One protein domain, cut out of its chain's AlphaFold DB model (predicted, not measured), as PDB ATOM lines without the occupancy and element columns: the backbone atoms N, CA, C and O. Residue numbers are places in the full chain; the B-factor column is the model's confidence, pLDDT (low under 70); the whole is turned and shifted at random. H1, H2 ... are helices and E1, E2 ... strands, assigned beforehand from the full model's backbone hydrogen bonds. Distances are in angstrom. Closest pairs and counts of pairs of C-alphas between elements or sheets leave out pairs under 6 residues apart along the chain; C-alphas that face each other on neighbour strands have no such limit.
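Overview. This is residues 32 to 75 and 150 to 195 of the 195 residues of an uncharacterized protein of Actinobacteria bacterium (UniProt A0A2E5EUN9). A two-stranded antiparallel ribbon, E1 and E2, continues from the end of a helical hairpin, H1 and H2; H4 lies loosely over one side of both, and short H3 sits beside H2 and E1. The printed part has 90 residues, in order H1 H2 E1 H3 E2 H4, mostly helix. It is compact, radius of gyration of the C-alphas 13.4 A, with spans of 44 by 24 by 18 A.

Along the chain. E1 is residues 68 to 72 and E2 165 to 169. H1, residues 32 to 50, spans 25.6 A from C-alpha 32 at (20.335, 14.172, -56.214). H2 is residues 53 to 67, 20.5 A; H3 150 to 156; H4 179 to 191, 18.4 A, ending at C-alpha 191 (43.964, 15.636, -49.739).

Arrangement. Between E1 and E2, N 69 and O 168 are 2.9 A apart, within hydrogen-bond range. H1 and H2 touch, C-alphas of Ala 36 and Glu 66 closest at 5.7 A, at a shallow tilt of 17 degrees, opposite ways. H2 and H3 are close but not clearly touching, C-alphas of Asn 61 and Met 154 closest at 6.1 A. H4 is near H1, H2 and E2. In H1, H2, H3 and H4 every O i to N i+4 pair is within hydrogen-bond range.

Size, cuts and confidence. Val 49 and Gln 75 have the C-alphas farthest apart, 44.6 A. Residues 76 to 149 are not printed; C-alphas 75 and 150 are 15.6 A apart. Of the links printed whole, none is long. Residues 194 to 195 are under pLDDT 70.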
ATOM      1  N   SER A  32      19.040  14.231 -56.911       81.75
ATOM      2  CA  SER A  32      20.335  14.172 -56.214       81.75
ATOM      3  C   SER A  32      20.356  15.075 -54.979       81.75
ATOM      4  O   SER A  32      20.869  14.662 -53.940       81.75
ATOM      5  N   TYR A  33      19.704  16.243 -55.030       85.81
ATOM      6  CA  TYR A  33      19.528  17.100 -53.853       85.81
ATOM      7  C   TYR A  33      18.725  16.402 -52.751       85.81
ATOM      8  O   TYR A  33      19.164  16.370 -51.602       85.81
ATOM      9  N   ILE A  34      17.582  15.803 -53.100       89.00
ATOM     10  CA  ILE A  34      16.720  15.101 -52.136       89.00
ATOM     11  C   ILE A  34      17.488  13.963 -51.456       89.00
ATOM     12  O   ILE A  34      17.493  13.873 -50.227       89.00
ATOM     13  N   ARG A  35      18.195  13.128 -52.230       91.00
ATOM     14  CA  ARG A  35      19.007  12.035 -51.671       91.00
ATOM     15  C   ARG A  35      20.116  12.554 -50.765       91.00
ATOM     16  O   ARG A  35      20.321  12.017 -49.682       91.00
ATOM     17  N   ALA A  36      20.809  13.614 -51.168       90.62
ATOM     18  CA  ALA A  36      21.893  14.173 -50.374       90.62
ATOM     19  C   ALA A  36      21.400  14.744 -49.029       90.62
ATOM     20  O   ALA A  36      22.027  14.502 -47.996       90.62
ATOM     21  N   TYR A  37      20.253  15.434 -49.009       91.69
ATOM     22  CA  TYR A  37      19.628  15.893 -47.762       91.69
ATOM     23  C   TYR A  37      19.110  14.738 -46.899       91.69
ATOM     24  O   TYR A  37      19.268  14.782 -45.679       91.69
ATOM     25  N   PHE A  38      18.549  13.694 -47.512       94.44
ATOM     26  CA  PHE A  38      18.120  12.483 -46.810       94.44
ATOM     27  C   PHE A  38      19.292  11.813 -46.079       94.44
ATOM     28  O   PHE A  38      19.224  11.588 -44.869       94.44
ATOM     29  N   TRP A  39      20.405  11.573 -46.777       94.94
ATOM     30  CA  TRP A  39      21.598  10.990 -46.163       94.94
ATOM     31  C   TRP A  39      22.200  11.893 -45.086       94.94
ATOM     32  O   TRP A  39      22.629  11.397 -44.045       94.94
ATOM     33  N   LEU A  40      22.177  13.216 -45.284       93.50
ATOM     34  CA  LEU A  40      22.626  14.165 -44.266       93.50
ATOM     35  C   LEU A  40      21.756  14.094 -43.004       93.50
ATOM     36  O   LEU A  40      22.287  14.135 -41.893       93.50
ATOM     37  N   ALA A  41      20.436  13.988 -43.155       93.88
ATOM     38  CA  ALA A  41      19.522  13.851 -42.028       93.88
ATOM     39  C   ALA A  41      19.815  12.567 -41.238       93.88
ATOM     40  O   ALA A  41      19.985  12.628 -40.022       93.88
ATOM     41  N   LEU A  42      19.978  11.431 -41.926       95.25
ATOM     42  CA  LEU A  42      20.349  10.166 -41.289       95.25
ATOM     43  C   LEU A  42      21.711  10.237 -40.591       95.25
ATOM     44  O   LEU A  42      21.845   9.743 -39.472       95.25
ATOM     45  N   TYR A  43      22.703  10.889 -41.203       94.31
ATOM     46  CA  TYR A  43      24.012  11.105 -40.581       94.31
ATOM     47  C   TYR A  43      23.874  11.849 -39.249       94.31
ATOM     48  O   TYR A  43      24.430  11.426 -38.237       94.31
ATOM     49  N   ARG A  44      23.077  12.924 -39.222       92.31
ATOM     50  CA  ARG A  44      22.828  13.706 -38.003       92.31
ATOM     51  C   ARG A  44      22.056  12.921 -36.949       92.31
ATOM     52  O   ARG A  44      22.369  13.040 -35.768       92.31
ATOM     53  N   ILE A  45      21.077  12.116 -37.358       93.12
ATOM     54  CA  ILE A  45      20.354  11.223 -36.444       93.12
ATOM     55  C   ILE A  45      21.328  10.220 -35.822       93.12
ATOM     56  O   ILE A  45      21.297  10.024 -34.612       93.12
ATOM     57  N   ASN A  46      22.235   9.630 -36.606       93.12
ATOM     58  CA  ASN A  46      23.265   8.750 -36.060       93.12
ATOM     59  C   ASN A  46      24.183   9.489 -35.077       93.12
ATOM     60  O   ASN A  46      24.400   8.986 -33.983       93.12
ATOM     61  N   GLU A  47      24.675  10.682 -35.414       89.75
ATOM     62  CA  GLU A  47      25.540  11.479 -34.528       89.75
ATOM     63  C   GLU A  47      24.845  11.842 -33.200       89.75
ATOM     64  O   GLU A  47      25.461  11.798 -32.133       89.75
ATOM     65  N   TRP A  48      23.550  12.167 -33.244       89.69
ATOM     66  CA  TRP A  48      22.797  12.596 -32.066       89.69
ATOM     67  C   TRP A  48      22.271  11.426 -31.220       89.69
ATOM     68  O   TRP A  48      22.421  11.455 -29.999       89.69
ATOM     69  N   VAL A  49      21.700  10.396 -31.855       92.38
ATOM     70  CA  VAL A  49      20.977   9.297 -31.185       92.38
ATOM     71  C   VAL A  49      21.859   8.072 -30.972       92.38
ATOM     72  O   VAL A  49      22.020   7.604 -29.850       92.38
ATOM     73  N   PHE A  50      22.402   7.510 -32.054       90.62
ATOM     74  CA  PHE A  50      22.940   6.146 -32.033       90.62
ATOM     75  C   PHE A  50      24.442   6.081 -31.747       90.62
ATOM     76  O   PHE A  50      24.915   5.104 -31.165       90.62
ATOM     77  N   ARG A  51      25.192   7.094 -32.192       87.56
ATOM     78  CA  ARG A  51      26.657   7.223 -32.114       87.56
ATOM     79  C   ARG A  51      27.393   5.950 -32.540       87.56
ATOM     80  O   ARG A  51      28.389   5.555 -31.936       87.56
ATOM     81  N   ARG A  52      26.892   5.270 -33.578       88.25
ATOM     82  CA  ARG A  52      27.488   4.028 -34.084       88.25
ATOM     83  C   ARG A  52      28.485   4.341 -35.197       88.25
ATOM     84  O   ARG A  52      28.114   4.889 -36.234       88.25
ATOM     85  N   GLN A  53      29.736   3.923 -35.005       84.31
ATOM     86  CA  GLN A  53      30.831   4.173 -35.951       84.31
ATOM     87  C   GLN A  53      30.600   3.523 -37.326       84.31
ATOM     88  O   GLN A  53      30.868   4.136 -38.355       84.31
ATOM     89  N   HIS A  54      30.052   2.304 -37.365       83.62
ATOM     90  CA  HIS A  54      29.776   1.614 -38.630       83.62
ATOM     91  C   HIS A  54      28.688   2.317 -39.459       83.62
ATOM     92  O   HIS A  54      28.835   2.450 -40.673       83.62
ATOM     93  N   TRP A  55      27.634   2.836 -38.813       89.50
ATOM     94  CA  TRP A  55      26.620   3.660 -39.481       89.50
ATOM     95  C   TRP A  55      27.207   4.978 -39.960       89.50
ATOM     96  O   TRP A  55      26.891   5.410 -41.062       89.50
ATOM     97  N   GLU A  56      28.082   5.599 -39.169       90.44
ATOM     98  CA  GLU A  56      28.742   6.839 -39.573       90.44
ATOM     99  C   GLU A  56      29.514   6.650 -40.882       90.44
ATOM    100  O   GLU A  56      29.300   7.408 -41.827       90.44
ATOM    101  N   GLN A  57      30.355   5.614 -40.972       89.44
ATOM    102  CA  GLN A  57      31.128   5.348 -42.185       89.44
ATOM    103  C   GLN A  57      30.223   4.999 -43.373       89.44
ATOM    104  O   GLN A  57      30.455   5.477 -44.482       89.44
ATOM    105  N   PHE A  58      29.169   4.208 -43.155       92.19
ATOM    106  CA  PHE A  58      28.201   3.888 -44.204       92.19
ATOM    107  C   PHE A  58      27.505   5.148 -44.742       92.19
ATOM    108  O   PHE A  58      27.496   5.382 -45.950       92.19
ATOM    109  N   LEU A  59      26.959   5.981 -43.854       94.62
ATOM    110  CA  LEU A  59      26.254   7.214 -44.210       94.62
ATOM    111  C   LEU A  59      27.196   8.221 -44.868       94.62
ATOM    112  O   LEU A  59      26.819   8.895 -45.827       94.62
ATOM    113  N   TRP A  60      28.442   8.283 -44.403       93.94
ATOM    114  CA  TRP A  60      29.478   9.076 -45.042       93.94
ATOM    115  C   TRP A  60      29.775   8.606 -46.469       93.94
ATOM    116  O   TRP A  60      29.848   9.431 -47.376       93.94
ATOM    117  N   ASN A  61      29.868   7.297 -46.709       93.56
ATOM    118  CA  ASN A  61      30.057   6.763 -48.060       93.56
ATOM    119  C   ASN A  61      28.888   7.129 -48.992       93.56
ATOM    120  O   ASN A  61      29.125   7.501 -50.141       93.56
ATOM    121  N   GLN A  62      27.644   7.121 -48.494       94.81
ATOM    122  CA  GLN A  62      26.491   7.599 -49.272       94.81
ATOM    123  C   GLN A  62      26.599   9.093 -49.598       94.81
ATOM    124  O   GLN A  62      26.400   9.501 -50.743       94.81
ATOM    125  N   LEU A  63      26.982   9.917 -48.620       93.44
ATOM    126  CA  LEU A  63      27.215  11.346 -48.841       93.44
ATOM    127  C   LEU A  63      28.346  11.595 -49.842       93.44
ATOM    128  O   LEU A  63      28.200  12.462 -50.701       93.44
ATOM    129  N   LYS A  64      29.433  10.814 -49.811       93.12
ATOM    130  CA  LYS A  64      30.511  10.915 -50.805       93.12
ATOM    131  C   LYS A  64      30.006  10.672 -52.222       93.12
ATOM    132  O   LYS A  64      30.342  11.449 -53.112       93.12
ATOM    133  N   CYS A  65      29.163   9.659 -52.422       91.62
ATOM    134  CA  CYS A  65      28.524   9.399 -53.713       91.62
ATOM    135  C   CYS A  65      27.683  10.582 -54.204       91.62
ATOM    136  O   CYS A  65      27.623  10.829 -55.408       91.62
ATOM    137  N   GLU A  66      27.021  11.315 -53.310       90.81
ATOM    138  CA  GLU A  66      26.212  12.477 -53.687       90.81
ATOM    139  C   GLU A  66      27.032  13.763 -53.825       90.81
ATOM    140  O   GLU A  66      26.651  14.641 -54.587       90.81
ATOM    141  N   TRP A  67      28.152  13.909 -53.121       90.94
ATOM    142  CA  TRP A  67      28.920  15.161 -53.094       90.94
ATOM    143  C   TRP A  67      30.121  15.172 -54.016       90.94
ATOM    144  O   TRP A  67      30.582  16.251 -54.387       90.94
ATOM    145  N   PHE A  68      30.620  14.004 -54.401       92.00
ATOM    146  CA  PHE A  68      31.830  13.887 -55.190       92.00
ATOM    147  C   PHE A  68      31.637  12.961 -56.377       92.00
ATOM    148  O   PHE A  68      30.799  12.060 -56.389       92.00
ATOM    149  N   TYR A  69      32.441  13.198 -57.398       92.12
ATOM    150  CA  TYR A  69      32.670  12.250 -58.470       92.12
ATOM    151  C   TYR A  69      34.165  12.178 -58.740       92.12
ATOM    152  O   TYR A  69      34.897  13.138 -58.506       92.12
ATOM    153  N   VAL A  70      34.613  11.028 -59.227       92.69
ATOM    154  CA  VAL A  70      36.005  10.850 -59.627       92.69
ATOM    155  C   VAL A  70      36.081  10.926 -61.144       92.69
ATOM    156  O   VAL A  70      35.317  10.257 -61.839       92.69
ATOM    157  N   ALA A  71      36.977  11.764 -61.647       91.62
ATOM    158  CA  ALA A  71      37.258  11.925 -63.066       91.62
ATOM    159  C   ALA A  71      38.709  11.544 -63.373       91.62
ATOM    160  O   ALA A  71      39.505  11.270 -62.474       91.62
ATOM    161  N   GLY A  72      39.055  11.545 -64.658       92.19
ATOM    162  CA  GLY A  72      40.395  11.222 -65.137       92.19
ATOM    163  C   GLY A  72      40.526   9.787 -65.635       92.19
ATOM    164  O   GLY A  72      39.536   9.104 -65.906       92.19
ATOM    165  N   LYS A  73      41.769   9.354 -65.825       92.50
ATOM    166  CA  LYS A  73      42.104   8.033 -66.361       92.50
ATOM    167  C   LYS A  73      43.436   7.558 -65.801       92.50
ATOM    168  O   LYS A  73      44.315   8.366 -65.521       92.50
ATOM    169  N   CYS A  74      43.595   6.241 -65.709       91.50
ATOM    170  CA  CYS A  74      44.842   5.642 -65.254       91.50
ATOM    171  C   CYS A  74      46.009   6.059 -66.164       91.50
ATOM    172  O   CYS A  74      45.905   5.982 -67.388       91.50
ATOM    173  N   GLN A  75      47.116   6.474 -65.550       91.56
ATOM    174  CA  GLN A  75      48.370   6.817 -66.233       91.56
ATOM    175  C   GLN A  75      49.442   5.723 -66.120       91.56
ATOM    176  O   GLN A  75      50.588   5.958 -66.483       91.56
ATOM    177  N   MET A 150      37.799   4.513 -57.060       92.12
ATOM    178  CA  MET A 150      36.615   4.638 -56.210       92.12
ATOM    179  C   MET A 150      36.725   3.799 -54.935       92.12
ATOM    180  O   MET A 150      36.321   4.262 -53.874       92.12
ATOM    181  N   SER A 151      37.296   2.594 -55.016       90.44
ATOM    182  CA  SER A 151      37.533   1.745 -53.840       90.44
ATOM    183  C   SER A 151      38.385   2.450 -52.782       90.44
ATOM    184  O   SER A 151      37.960   2.544 -51.633       90.44
ATOM    185  N   GLN A 152      39.516   3.029 -53.197       90.88
ATOM    186  CA  GLN A 152      40.404   3.812 -52.335       90.88
ATOM    187  C   GLN A 152      39.678   5.023 -51.742       90.88
ATOM    188  O   GLN A 152      39.652   5.210 -50.528       90.88
ATOM    189  N   PHE A 153      39.008   5.809 -52.588       93.12
ATOM    190  CA  PHE A 153      38.285   7.000 -52.147       93.12
ATOM    191  C   PHE A 153      37.182   6.674 -51.129       93.12
ATOM    192  O   PHE A 153      36.926   7.436 -50.195       93.12
ATOM    193  N   MET A 154      36.519   5.525 -51.282       91.00
ATOM    194  CA  MET A 154      35.491   5.067 -50.351       91.00
ATOM    195  C   MET A 154      36.057   4.646 -48.993       91.00
ATOM    196  O   MET A 154      35.373   4.831 -47.985       91.00
ATOM    197  N   GLN A 155      37.288   4.146 -48.948       87.94
ATOM    198  CA  GLN A 155      37.931   3.687 -47.718       87.94
ATOM    199  C   GLN A 155      38.686   4.802 -46.994       87.94
ATOM    200  O   GLN A 155      38.484   4.986 -45.797       87.94
ATOM    201  N   GLU A 156      39.499   5.574 -47.714       89.31
ATOM    202  CA  GLU A 156      40.471   6.494 -47.113       89.31
ATOM    203  C   GLU A 156      40.132   7.976 -47.282       89.31
ATOM    204  O   GLU A 156      40.897   8.835 -46.851       89.31
ATOM    205  N   ASP A 157      39.011   8.314 -47.924       92.88
ATOM    206  CA  ASP A 157      38.628   9.707 -48.211       92.88
ATOM    207  C   ASP A 157      39.646  10.456 -49.107       92.88
ATOM    208  O   ASP A 157      39.555  11.671 -49.307       92.88
ATOM    209  N   GLN A 158      40.590   9.723 -49.701       92.44
ATOM    210  CA  GLN A 158      41.624  10.223 -50.595       92.44
ATOM    211  C   GLN A 158      41.921   9.241 -51.729       92.44
ATOM    212  O   GLN A 158      41.591   8.058 -51.652       92.44
ATOM    213  N   ILE A 159      42.550   9.740 -52.787       92.25
ATOM    214  CA  ILE A 159      43.127   8.938 -53.867       92.25
ATOM    215  C   ILE A 159      44.618   9.247 -53.977       92.25
ATOM    216  O   ILE A 159      45.061  10.333 -53.604       92.25
ATOM    217  N   HIS A 160      45.402   8.313 -54.515       89.56
ATOM    218  CA  HIS A 160      46.829   8.560 -54.690       89.56
ATOM    219  C   HIS A 160      47.080   9.686 -55.692       89.56
ATOM    220  O   HIS A 160      46.533   9.698 -56.799       89.56
ATOM    221  N   GLN A 161      47.953  10.612 -55.312       88.88
ATOM    222  CA  GLN A 161      48.366  11.709 -56.177       88.88
ATOM    223  C   GLN A 161      49.212  11.188 -57.346       88.88
ATOM    224  O   GLN A 161      49.892  10.170 -57.238       88.88
ATOM    225  N   GLY A 162      49.127  11.851 -58.503       87.31
ATOM    226  CA  GLY A 162      49.899  11.467 -59.693       87.31
ATOM    227  C   GLY A 162      49.447  10.168 -60.381       87.31
ATOM    228  O   GLY A 162      50.185   9.608 -61.188       87.31
ATOM    229  N   CYS A 163      48.246   9.649 -60.087       89.00
ATOM    230  CA  CYS A 163      47.700   8.464 -60.772       89.00
ATOM    231  C   CYS A 163      46.828   8.771 -62.006       89.00
ATOM    232  O   CYS A 163      46.379   7.845 -62.690       89.00
ATOM    233  N   GLY A 164      46.609  10.059 -62.297       90.56
ATOM    234  CA  GLY A 164      45.786  10.548 -63.407       90.56
ATOM    235  C   GLY A 164      44.284  10.631 -63.121       90.56
ATOM    236  O   GLY A 164      43.514  10.982 -64.017       90.56
ATOM    237  N   PHE A 165      43.871  10.319 -61.891       92.88
ATOM    238  CA  PHE A 165      42.507  10.499 -61.403       92.88
ATOM    239  C   PHE A 165      42.411  11.698 -60.458       92.88
ATOM    240  O   PHE A 165      43.375  12.018 -59.768       92.88
ATOM    241  N   PHE A 166      41.231  12.319 -60.405       92.62
ATOM    242  CA  PHE A 166      40.956  13.510 -59.596       92.62
ATOM    243  C   PHE A 166      39.560  13.443 -58.984       92.62
ATOM    244  O   PHE A 166      38.601  13.040 -59.648       92.62
ATOM    245  N   VAL A 167      39.432  13.865 -57.724       93.12
ATOM    246  CA  VAL A 167      38.134  13.976 -57.049       93.12
ATOM    247  C   VAL A 167      37.582  15.378 -57.271       93.12
ATOM    248  O   VAL A 167      38.190  16.373 -56.884       93.12
ATOM    249  N   HIS A 168      36.392  15.458 -57.849       91.19
ATOM    250  CA  HIS A 168      35.679  16.709 -58.047       91.19
ATOM    251  C   HIS A 168      34.447  16.772 -57.161       91.19
ATOM    252  O   HIS A 168      33.726  15.788 -56.978       91.19
ATOM    253  N   ARG A 169      34.166  17.971 -56.655       89.50
ATOM    254  CA  ARG A 169      32.920  18.251 -55.953       89.50
ATOM    255  C   ARG A 169      31.790  18.396 -56.973       89.50
ATOM    256  O   ARG A 169      31.925  19.114 -57.963       89.50
ATOM    257  N   LYS A 170      30.662  17.736 -56.727       88.19
ATOM    258  CA  LYS A 170      29.404  18.040 -57.413       88.19
ATOM    259  C   LYS A 170      28.927  19.418 -56.955       88.19
ATOM    260  O   LYS A 170      29.184  19.808 -55.819       88.19
ATOM    261  N   GLY A 171      28.219  20.151 -57.811       79.62
ATOM    262  CA  GLY A 171      27.717  21.507 -57.528       79.62
ATOM    263  C   GLY A 171      26.633  21.595 -56.441       79.62
ATOM    264  O   GLY A 171      25.774  22.465 -56.512       79.62
ATOM    265  N   ILE A 172      26.627  20.676 -55.472       76.50
ATOM    266  CA  ILE A 172      25.687  20.627 -54.359       76.50
ATOM    267  C   ILE A 172      26.298  21.372 -53.172       76.50
ATOM    268  O   ILE A 172      27.220  20.901 -52.489       76.50
ATOM    269  N   GLU A 173      25.776  22.562 -52.911       73.25
ATOM    270  CA  GLU A 173      26.126  23.335 -51.727       73.25
ATOM    271  C   GLU A 173      25.242  22.933 -50.548       73.25
ATOM    272  O   GLU A 173      24.222  23.556 -50.262       73.25
ATOM    273  N   ILE A 174      25.631  21.871 -49.839       70.81
ATOM    274  CA  ILE A 174      24.934  21.479 -48.612       70.81
ATOM    275  C   ILE A 174      25.601  22.120 -47.403       70.81
ATOM    276  O   ILE A 174      26.753  21.833 -47.071       70.81
ATOM    277  N   LYS A 175      24.848  22.974 -46.708       80.25
ATOM    278  CA  LYS A 175      25.242  23.501 -45.400       80.25
ATOM    279  C   LYS A 175      25.015  22.417 -44.346       80.25
ATOM    280  O   LYS A 175      23.911  21.906 -44.195       80.25
ATOM    281  N   THR A 176      26.059  22.083 -43.595       82.00
ATOM    282  CA  THR A 176      25.979  21.173 -42.446       82.00
ATOM    283  C   THR A 176      26.529  21.850 -41.200       82.00
ATOM    284  O   THR A 176      27.517  22.580 -41.271       82.00
ATOM    285  N   ASN A 177      25.904  21.590 -40.052       84.88
ATOM    286  CA  ASN A 177      26.383  22.035 -38.743       84.88
ATOM    287  C   ASN A 177      27.122  20.933 -37.970       84.88
ATOM    288  O   ASN A 177      27.647  21.221 -36.902       84.88
ATOM    289  N   SER A 178      27.205  19.709 -38.508       88.06
ATOM    290  CA  SER A 178      27.921  18.592 -37.875       88.06
ATOM    291  C   SER A 178      29.438  18.848 -37.870       88.06
ATOM    292  O   SER A 178      30.028  18.966 -38.952       88.06
ATOM    293  N   PRO A 179      30.095  18.937 -36.698       87.50
ATOM    294  CA  PRO A 179      31.544  19.116 -36.614       87.50
ATOM    295  C   PRO A 179      32.313  17.949 -37.248       87.50
ATOM    296  O   PRO A 179      33.278  18.179 -37.979       87.50
ATOM    297  N   GLY A 180      31.853  16.710 -37.027       88.12
ATOM    298  CA  GLY A 180      32.473  15.513 -37.598       88.12
ATOM    299  C   GLY A 180      32.422  15.518 -39.125       88.12
ATOM    300  O   GLY A 180      33.442  15.315 -39.789       88.12
ATOM    301  N   LEU A 181      31.262  15.858 -39.693       90.50
ATOM    302  CA  LEU A 181      31.106  15.931 -41.143       90.50
ATOM    303  C   LEU A 181      31.922  17.075 -41.759       90.50
ATOM    304  O   LEU A 181      32.525  16.894 -42.813       90.50
ATOM    305  N   LYS A 182      31.995  18.236 -41.090       91.44
ATOM    306  CA  LYS A 182      32.863  19.349 -41.517       91.44
ATOM    307  C   LYS A 182      34.329  18.925 -41.571       91.44
ATOM    308  O   LYS A 182      35.005  19.243 -42.544       91.44
ATOM    309  N   LYS A 183      34.805  18.186 -40.563       91.81
ATOM    310  CA  LYS A 183      36.183  17.679 -40.516       91.81
ATOM    311  C   LYS A 183      36.467  16.713 -41.669       91.81
ATOM    312  O   LYS A 183      37.462  16.892 -42.365       91.81
ATOM    313  N   ARG A 184      35.584  15.736 -41.910       92.69
ATOM    314  CA  ARG A 184      35.715  14.787 -43.034       92.69
ATOM    315  C   ARG A 184      35.690  15.492 -44.390       92.69
ATOM    316  O   ARG A 184      36.535  15.233 -45.241       92.69
ATOM    317  N   LEU A 185      34.768  16.438 -44.573       91.62
ATOM    318  CA  LEU A 185      34.687  17.240 -45.792       91.62
ATOM    319  C   LEU A 185      35.973  18.046 -46.022       91.62
ATOM    320  O   LEU A 185      36.510  18.040 -47.127       91.62
ATOM    321  N   ALA A 186      36.489  18.707 -44.983       90.75
ATOM    322  CA  ALA A 186      37.746  19.444 -45.062       90.75
ATOM    323  C   ALA A 186      38.925  18.527 -45.423       90.75
ATOM    324  O   ALA A 186      39.747  18.909 -46.251       90.75
ATOM    325  N   PHE A 187      38.974  17.313 -44.864       92.69
ATOM    326  CA  PHE A 187      39.996  16.316 -45.185       92.69
ATOM    327  C   PHE A 187      39.955  15.909 -46.664       92.69
ATOM    328  O   PHE A 187      40.974  16.006 -47.347       92.69
ATOM    329  N   VAL A 188      38.780  15.550 -47.198       93.12
ATOM    330  CA  VAL A 188      38.623  15.227 -48.631       93.12
ATOM    331  C   VAL A 188      39.094  16.389 -49.506       93.12
ATOM    332  O   VAL A 188      39.854  16.194 -50.453       93.12
ATOM    333  N   LEU A 189      38.664  17.610 -49.183       90.19
ATOM    334  CA  LEU A 189      39.000  18.805 -49.958       90.19
ATOM    335  C   LEU A 189      40.469  19.225 -49.833       90.19
ATOM    336  O   LEU A 189      40.941  19.986 -50.675       90.19
ATOM    337  N   ALA A 190      41.179  18.796 -48.791       90.25
ATOM    338  CA  ALA A 190      42.603  19.055 -48.622       90.25
ATOM    339  C   ALA A 190      43.448  18.022 -49.378       90.25
ATOM    340  O   ALA A 190      44.337  18.406 -50.133       90.25
ATOM    341  N   ASN A 191      43.128  16.732 -49.237       89.62
ATOM    342  CA  ASN A 191      43.964  15.636 -49.739       89.62
ATOM    343  C   ASN A 191      43.726  15.267 -51.206       89.62
ATOM    344  O   ASN A 191      44.487  14.485 -51.766       89.62
ATOM    345  N   ASN A 192      42.688  15.819 -51.841       88.50
ATOM    346  CA  ASN A 192      42.349  15.518 -53.235       88.50
ATOM    347  C   ASN A 192      42.355  16.748 -54.152       88.50
ATOM    348  O   ASN A 192      41.730  16.721 -55.213       88.50
ATOM    349  N   ARG A 193      43.014  17.846 -53.756       73.56
ATOM    350  CA  ARG A 193      43.146  19.014 -54.639       73.56
ATOM    351  C   ARG A 193      43.909  18.603 -55.894       73.56
ATOM    352  O   ARG A 193      44.986  18.027 -55.785       73.56
ATOM    353  N   ALA A 194      43.334  18.886 -57.062       60.66
ATOM    354  CA  ALA A 194      44.042  18.727 -58.322       60.66
ATOM    355  C   ALA A 194      45.256  19.668 -58.310       60.66
ATOM    356  O   ALA A 194      45.085  20.874 -58.119       60.66
ATOM    357  N   ILE A 195      46.449  19.087 -58.432       48.12
ATOM    358  CA  ILE A 195      47.699  19.804 -58.714       48.12
ATOM    359  C   ILE A 195      47.771  20.035 -60.220       48.12
ATOM    360  O   ILE A 195      47.467  19.070 -60.962       48.12
TER     361      ILE A 195